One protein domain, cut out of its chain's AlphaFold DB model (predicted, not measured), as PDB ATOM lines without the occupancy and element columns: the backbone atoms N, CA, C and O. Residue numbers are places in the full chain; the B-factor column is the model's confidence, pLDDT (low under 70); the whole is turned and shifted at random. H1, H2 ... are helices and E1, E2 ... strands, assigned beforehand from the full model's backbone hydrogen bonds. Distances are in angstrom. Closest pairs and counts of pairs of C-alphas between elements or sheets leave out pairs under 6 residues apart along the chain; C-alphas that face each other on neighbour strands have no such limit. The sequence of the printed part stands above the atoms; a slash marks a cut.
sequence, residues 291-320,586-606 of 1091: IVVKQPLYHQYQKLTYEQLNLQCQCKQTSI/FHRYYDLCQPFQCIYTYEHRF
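Overview. This is residues 291 to 320 and 586 to 606 of the 1091 residues of the protein "Hypothetical protein" of Adineta ricciae (UniProt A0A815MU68). A narrow three-stranded sheet has H1 over one face, along the long middle strand E3, and leaves its other face bare. H2 packs near the end where E3 begins, and E3 runs on past its neighbours at the other end with residues 601 to 604. Look for 51 printed residues with two named helices and three named strands, in the order E1 H1 E2 H2 E3; the class is mixed, and the sheet, E1 E3 E2, is antiparallel. The whole is only just compact, close to loose, with a radius of gyration of the C-alphas of 11.8 A, and spans 42 by 17 by 14 A.

Arrangement. Start at edge strand E1, residues 291 to 294, antiparallel to inner strand E3, residues 595 to 604; N 293 and O 598 are within hydrogen-bond range at 2.8 A. Next, H1, residues 298 to 307, is on the sheet over E3, along the strands at 24 degrees on the local plane. Edge strand E2, residues 312 to 315, is antiparallel to E3, with N 599 and O 312 at 2.7 A. E1, H1 and E2 form a split strand-helix-strand unit, two same-way strands joined through a helix with E3 between them; its crossover is right-handed. H2, residues 586 to 593, only grazes the sheet with residues 590 to 593. H1 and H2 only just touch, with 3 pairs of C-alphas within 8 A, the closest being Tyr 298 and Tyr 590 at 7.2 A. In both helices every O i to N i+4 pair is within hydrogen-bond range.

Along the chain. Find C-alpha 291 at (-7.642, 47.678, -45.475), where E1 begins. H1 starts at (-2.368, 36.017, -33.560) and measures 14.4 A; H2 measures 10.2 A. E3 measures 26.1 A and ends at C-alpha 604, (-10.629, 45.119, -57.009).

Size, cuts and confidence. Residues 321 to 585 are not printed; C-alphas 320 and 586 stand 12.1 A apart across the cut. The links printed whole are tight. Residues 309, 318, 604 and 606 have pLDDT under 70.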
ATOM      1  N   ILE A 291      -6.898  48.211 -46.616       79.31
ATOM      2  CA  ILE A 291      -7.642  47.678 -45.475       79.31
ATOM      3  C   ILE A 291      -6.779  47.815 -44.226       79.31
ATOM      4  O   ILE A 291      -5.632  47.373 -44.197       79.31
ATOM      5  N   VAL A 292      -7.351  48.423 -43.183       82.56
ATOM      6  CA  VAL A 292      -6.709  48.589 -41.876       82.56
ATOM      7  C   VAL A 292      -7.398  47.678 -40.864       82.56
ATOM      8  O   VAL A 292      -8.530  47.931 -40.450       82.56
ATOM      9  N   VAL A 293      -6.701  46.624 -40.447       85.50
ATOM     10  CA  VAL A 293      -7.132  45.718 -39.380       85.50
ATOM     11  C   VAL A 293      -6.552  46.221 -38.065       85.50
ATOM     12  O   VAL A 293      -5.340  46.184 -37.859       85.50
ATOM     13  N   LYS A 294      -7.407  46.712 -37.169       86.38
ATOM     14  CA  LYS A 294      -6.987  47.191 -35.845       86.38
ATOM     15  C   LYS A 294      -6.829  46.019 -34.882       86.38
ATOM     16  O   LYS A 294      -7.718  45.177 -34.826       86.38
ATOM     17  N   GLN A 295      -5.729  46.014 -34.126       85.62
ATOM     18  CA  GLN A 295      -5.427  45.052 -33.056       85.62
ATOM     19  C   GLN A 295      -5.751  43.587 -33.419       85.62
ATOM     20  O   GLN A 295      -6.606  42.971 -32.778       85.62
ATOM     21  N   PRO A 296      -5.133  43.023 -34.473       89.94
ATOM     22  CA  PRO A 296      -5.416  41.649 -34.857       89.94
ATOM     23  C   PRO A 296      -4.968  40.663 -33.778       89.94
ATOM     24  O   PRO A 296      -3.948  40.853 -33.123       89.94
ATOM     25  N   LEU A 297      -5.726  39.576 -33.642       89.31
ATOM     26  CA  LEU A 297      -5.319  38.409 -32.859       89.31
ATOM     27  C   LEU A 297      -4.274  37.588 -33.635       89.31
ATOM     28  O   LEU A 297      -4.294  37.570 -34.868       89.31
ATOM     29  N   TYR A 298      -3.431  36.821 -32.937       90.25
ATOM     30  CA  TYR A 298      -2.368  36.017 -33.560       90.25
ATOM     31  C   TYR A 298      -2.870  35.093 -34.683       90.25
ATOM     32  O   TYR A 298      -2.344  35.117 -35.795       90.25
ATOM     33  N   HIS A 299      -3.953  34.346 -34.446       86.94
ATOM     34  CA  HIS A 299      -4.559  33.479 -35.466       86.94
ATOM     35  C   HIS A 299      -5.087  34.274 -36.678       86.94
ATOM     36  O   HIS A 299      -5.005  33.826 -37.822       86.94
ATOM     37  N   GLN A 300      -5.617  35.479 -36.448       88.56
ATOM     38  CA  GLN A 300      -6.076  36.357 -37.524       88.56
ATOM     39  C   GLN A 300      -4.896  36.857 -38.365       88.56
ATOM     40  O   GLN A 300      -4.981  36.860 -39.591       88.56
ATOM     41  N   TYR A 301      -3.781  37.214 -37.725       90.38
ATOM     42  CA  TYR A 301      -2.535  37.549 -38.413       90.38
ATOM     43  C   TYR A 301      -1.987  36.372 -39.232       90.38
ATOM     44  O   TYR A 301      -1.629  36.563 -40.394       90.38
ATOM     45  N   GLN A 302      -1.962  35.156 -38.675       87.75
ATOM     46  CA  GLN A 302      -1.494  33.966 -39.397       87.75
ATOM     47  C   GLN A 302      -2.301  33.731 -40.677       87.75
ATOM     48  O   GLN A 302      -1.721  33.529 -41.745       87.75
ATOM     49  N   LYS A 303      -3.633  33.833 -40.587       87.81
ATOM     50  CA  LYS A 303      -4.517  33.718 -41.749       87.81
ATOM     51  C   LYS A 303      -4.218  34.794 -42.799       87.81
ATOM     52  O   LYS A 303      -4.030  34.471 -43.967       87.81
ATOM     53  N   LEU A 304      -4.106  36.056 -42.379       87.38
ATOM     54  CA  LEU A 304      -3.808  37.174 -43.281       87.38
ATOM     55  C   LEU A 304      -2.431  37.047 -43.943       87.38
ATOM     56  O   LEU A 304      -2.281  37.432 -45.095       87.38
ATOM     57  N   THR A 305      -1.443  36.485 -43.248       83.62
ATOM     58  CA  THR A 305      -0.091  36.270 -43.789       83.62
ATOM     59  C   THR A 305      -0.082  35.207 -44.890       83.62
ATOM     60  O   THR A 305       0.706  35.300 -45.826       83.62
ATOM     61  N   TYR A 306      -0.969  34.209 -44.806       80.94
ATOM     62  CA  TYR A 306      -1.143  33.209 -45.863       80.94
ATOM     63  C   TYR A 306      -1.908  33.772 -47.071       80.94
ATOM     64  O   TYR A 306      -1.607  33.436 -48.213       80.94
ATOM     65  N   GLU A 307      -2.895  34.634 -46.825       81.38
ATOM     66  CA  GLU A 307      -3.779  35.174 -47.864       81.38
ATOM     67  C   GLU A 307      -3.208  36.410 -48.581       81.38
ATOM     68  O   GLU A 307      -3.605  36.684 -49.712       81.38
ATOM     69  N   GLN A 308      -2.307  37.171 -47.946       80.62
ATOM     70  CA  GLN A 308      -1.836  38.472 -48.438       80.62
ATOM     71  C   GLN A 308      -0.306  38.579 -48.400       80.62
ATOM     72  O   GLN A 308       0.296  38.643 -47.329       80.62
ATOM     73  N   LEU A 309       0.331  38.714 -49.571       67.94
ATOM     74  CA  LEU A 309       1.789  38.904 -49.674       67.94
ATOM     75  C   LEU A 309       2.281  40.267 -49.140       67.94
ATOM     76  O   LEU A 309       3.459  40.402 -48.818       67.94
ATOM     77  N   ASN A 310       1.399  41.267 -49.021       76.62
ATOM     78  CA  ASN A 310       1.770  42.669 -48.764       76.62
ATOM     79  C   ASN A 310       1.395  43.148 -47.346       76.62
ATOM     80  O   ASN A 310       1.242  44.349 -47.118       76.62
ATOM     81  N   LEU A 311       1.181  42.226 -46.404       83.94
ATOM     82  CA  LEU A 311       0.713  42.547 -45.055       83.94
ATOM     83  C   LEU A 311       1.800  43.249 -44.230       83.94
ATOM     84  O   LEU A 311       2.886  42.709 -44.024       83.94
ATOM     85  N   GLN A 312       1.488  44.428 -43.691       82.38
ATOM     86  CA  GLN A 312       2.372  45.156 -42.782       82.38
ATOM     87  C   GLN A 312       1.675  45.494 -41.480       82.38
ATOM     88  O   GLN A 312       0.670  46.193 -41.475       82.38
ATOM     89  N   CYS A 313       2.242  45.062 -40.364       84.62
ATOM     90  CA  CYS A 313       1.703  45.339 -39.041       84.62
ATOM     91  C   CYS A 313       2.636  46.259 -38.271       84.62
ATOM     92  O   CYS A 313       3.839  46.035 -38.277       84.62
ATOM     93  N   GLN A 314       2.100  47.281 -37.615       81.25
ATOM     94  CA  GLN A 314       2.859  48.195 -36.762       81.25
ATOM     95  C   GLN A 314       2.792  47.715 -35.311       81.25
ATOM     96  O   GLN A 314       1.698  47.470 -34.794       81.25
ATOM     97  N   CYS A 315       3.955  47.565 -34.677       79.12
ATOM     98  CA  CYS A 315       4.069  47.146 -33.281       79.12
ATOM     99  C   CYS A 315       3.768  48.318 -32.345       79.12
ATOM    100  O   CYS A 315       4.197  49.445 -32.587       79.12
ATOM    101  N   LYS A 316       3.048  48.054 -31.252       77.25
ATOM    102  CA  LYS A 316       2.859  49.029 -30.171       77.25
ATOM    103  C   LYS A 316       4.106  49.110 -29.293       77.25
ATOM    104  O   LYS A 316       4.479  50.199 -28.869       77.25
ATOM    105  N   GLN A 317       4.744  47.969 -29.040       75.19
ATOM    106  CA  GLN A 317       6.041  47.898 -28.377       75.19
ATOM    107  C   GLN A 317       7.109  47.590 -29.420       75.19
ATOM    108  O   GLN A 317       7.132  46.515 -30.011       75.19
ATOM    109  N   THR A 318       7.984  48.562 -29.658       67.50
ATOM    110  CA  THR A 318       8.997  48.492 -30.719       67.50
ATOM    111  C   THR A 318      10.353  48.011 -30.227       67.50
ATOM    112  O   THR A 318      11.237  47.795 -31.041       67.50
ATOM    113  N   SER A 319      10.520  47.855 -28.915       72.81
ATOM    114  CA  SER A 319      11.738  47.402 -28.249       72.81
ATOM    115  C   SER A 319      11.354  46.297 -27.270       72.81
ATOM    116  O   SER A 319      10.610  46.538 -26.315       72.81
ATOM    117  N   ILE A 320      11.789  45.070 -27.555       77.81
ATOM    118  CA  ILE A 320      11.430  43.865 -26.799       77.81
ATOM    119  C   ILE A 320      12.720  43.173 -26.381       77.81
ATOM    120  O   ILE A 320      13.542  42.875 -27.241       77.81
ATOM    121  N   PHE A 586       8.350  32.864 -31.783       93.38
ATOM    122  CA  PHE A 586       7.679  33.892 -32.583       93.38
ATOM    123  C   PHE A 586       6.316  34.301 -32.003       93.38
ATOM    124  O   PHE A 586       5.943  35.466 -32.082       93.38
ATOM    125  N   HIS A 587       5.574  33.368 -31.396       92.88
ATOM    126  CA  HIS A 587       4.296  33.684 -30.748       92.88
ATOM    127  C   HIS A 587       4.494  34.678 -29.599       92.88
ATOM    128  O   HIS A 587       3.766  35.659 -29.494       92.88
ATOM    129  N   ARG A 588       5.515  34.461 -28.762       92.94
ATOM    130  CA  ARG A 588       5.803  35.368 -27.649       92.94
ATOM    131  C   ARG A 588       6.275  36.734 -28.145       92.94
ATOM    132  O   ARG A 588       5.803  37.751 -27.651       92.94
ATOM    133  N   TYR A 589       7.108  36.764 -29.188       93.44
ATOM    134  CA  TYR A 589       7.459  38.005 -29.882       93.44
ATOM    135  C   TYR A 589       6.223  38.755 -30.414       93.44
ATOM    136  O   TYR A 589       6.115  39.965 -30.228       93.44
ATOM    137  N   TYR A 590       5.266  38.050 -31.025       93.62
ATOM    138  CA  TYR A 590       4.019  38.643 -31.509       93.62
ATOM    139  C   TYR A 590       3.207  39.289 -30.380       93.62
ATOM    140  O   TYR A 590       2.783  40.443 -30.503       93.62
ATOM    141  N   ASP A 591       3.023  38.560 -29.277       92.19
ATOM    142  CA  ASP A 591       2.251  39.025 -28.122       92.19
ATOM    143  C   ASP A 591       2.885  40.249 -27.457       92.19
ATOM    144  O   ASP A 591       2.168  41.120 -26.970       92.19
ATOM    145  N   LEU A 592       4.218  40.333 -27.459       90.19
ATOM    146  CA  LEU A 592       4.968  41.469 -26.919       90.19
ATOM    147  C   LEU A 592       4.957  42.664 -27.872       90.19
ATOM    148  O   LEU A 592       4.716  43.781 -27.429       90.19
ATOM    149  N   CYS A 593       5.129  42.442 -29.181       87.94
ATOM    150  CA  CYS A 593       5.003  43.487 -30.208       87.94
ATOM    151  C   CYS A 593       3.632  44.179 -30.145       87.94
ATOM    152  O   CYS A 593       3.550  45.385 -30.402       87.94
ATOM    153  N   GLN A 594       2.568  43.445 -29.780       88.69
ATOM    154  CA  GLN A 594       1.186  43.937 -29.693       88.69
ATOM    155  C   GLN A 594       0.809  44.764 -30.931       88.69
ATOM    156  O   GLN A 594       0.673  45.991 -30.832       88.69
ATOM    157  N   PRO A 595       0.681  44.144 -32.118       89.38
ATOM    158  CA  PRO A 595       0.417  44.891 -33.337       89.38
ATOM    159  C   PRO A 595      -0.876  45.701 -33.192       89.38
ATOM    160  O   PRO A 595      -1.952  45.143 -32.994       89.38
ATOM    161  N   PHE A 596      -0.791  47.032 -33.267       84.44
ATOM    162  CA  PHE A 596      -1.964  47.889 -33.048       84.44
ATOM    163  C   PHE A 596      -2.760  48.118 -34.332       84.44
ATOM    164  O   PHE A 596      -3.977  48.317 -34.278       84.44
ATOM    165  N   GLN A 597      -2.098  48.044 -35.488       85.69
ATOM    166  CA  GLN A 597      -2.750  48.027 -36.790       85.69
ATOM    167  C   GLN A 597      -1.943  47.219 -37.804       85.69
ATOM    168  O   GLN A 597      -0.719  47.328 -37.852       85.69
ATOM    169  N   CYS A 598      -2.637  46.441 -38.630       87.00
ATOM    170  CA  CYS A 598      -2.094  45.827 -39.833       87.00
ATOM    171  C   CYS A 598      -2.763  46.411 -41.067       87.00
ATOM    172  O   CYS A 598      -3.976  46.607 -41.090       87.00
ATOM    173  N   ILE A 599      -1.963  46.674 -42.087       83.50
ATOM    174  CA  ILE A 599      -2.361  47.322 -43.321       83.50
ATOM    175  C   ILE A 599      -1.976  46.399 -44.469       83.50
ATOM    176  O   ILE A 599      -0.851  45.901 -44.524       83.50
ATOM    177  N   TYR A 600      -2.914  46.162 -45.375       83.75
ATOM    178  CA  TYR A 600      -2.635  45.525 -46.656       83.75
ATOM    179  C   TYR A 600      -3.479  46.179 -47.747       83.75
ATOM    180  O   TYR A 600      -4.541  46.750 -47.481       83.75
ATOM    181  N   THR A 601      -2.984  46.120 -48.977       76.81
ATOM    182  CA  THR A 601      -3.676  46.634 -50.157       76.81
ATOM    183  C   THR A 601      -4.230  45.482 -50.980       76.81
ATOM    184  O   THR A 601      -3.550  44.475 -51.179       76.81
ATOM    185  N   TYR A 602      -5.469  45.626 -51.449       76.00
ATOM    186  CA  TYR A 602      -6.106  44.668 -52.349       76.00
ATOM    187  C   TYR A 602      -6.705  45.395 -53.554       76.00
ATOM    188  O   TYR A 602      -7.349  46.440 -53.417       76.00
ATOM    189  N   GLU A 603      -6.463  44.848 -54.742       75.25
ATOM    190  CA  GLU A 603      -6.956  45.403 -56.000       75.25
ATOM    191  C   GLU A 603      -8.303  44.779 -56.354       75.25
ATOM    192  O   GLU A 603      -8.417  43.557 -56.465       75.25
ATOM    193  N   HIS A 604      -9.326  45.608 -56.568       69.44
ATOM    194  CA  HIS A 604     -10.629  45.119 -57.009       69.44
ATOM    195  C   HIS A 604     -11.255  46.021 -58.079       69.44
ATOM    196  O   HIS A 604     -10.860  47.171 -58.294       69.44
ATOM    197  N   ARG A 605     -12.222  45.455 -58.807       72.81
ATOM    198  CA  ARG A 605     -13.006  46.158 -59.833       72.81
ATOM    199  C   ARG A 605     -14.301  46.687 -59.228       72.81
ATOM    200  O   ARG A 605     -14.807  46.113 -58.267       72.81
ATOM    201  N   PHE A 606     -14.874  47.728 -59.831       69.56
ATOM    202  CA  PHE A 606     -16.151  48.276 -59.383       69.56
ATOM    203  C   PHE A 606     -17.246  47.202 -59.313       69.56
ATOM    204  O   PHE A 606     -17.470  46.448 -60.263       69.56
TER     205      PHE A 606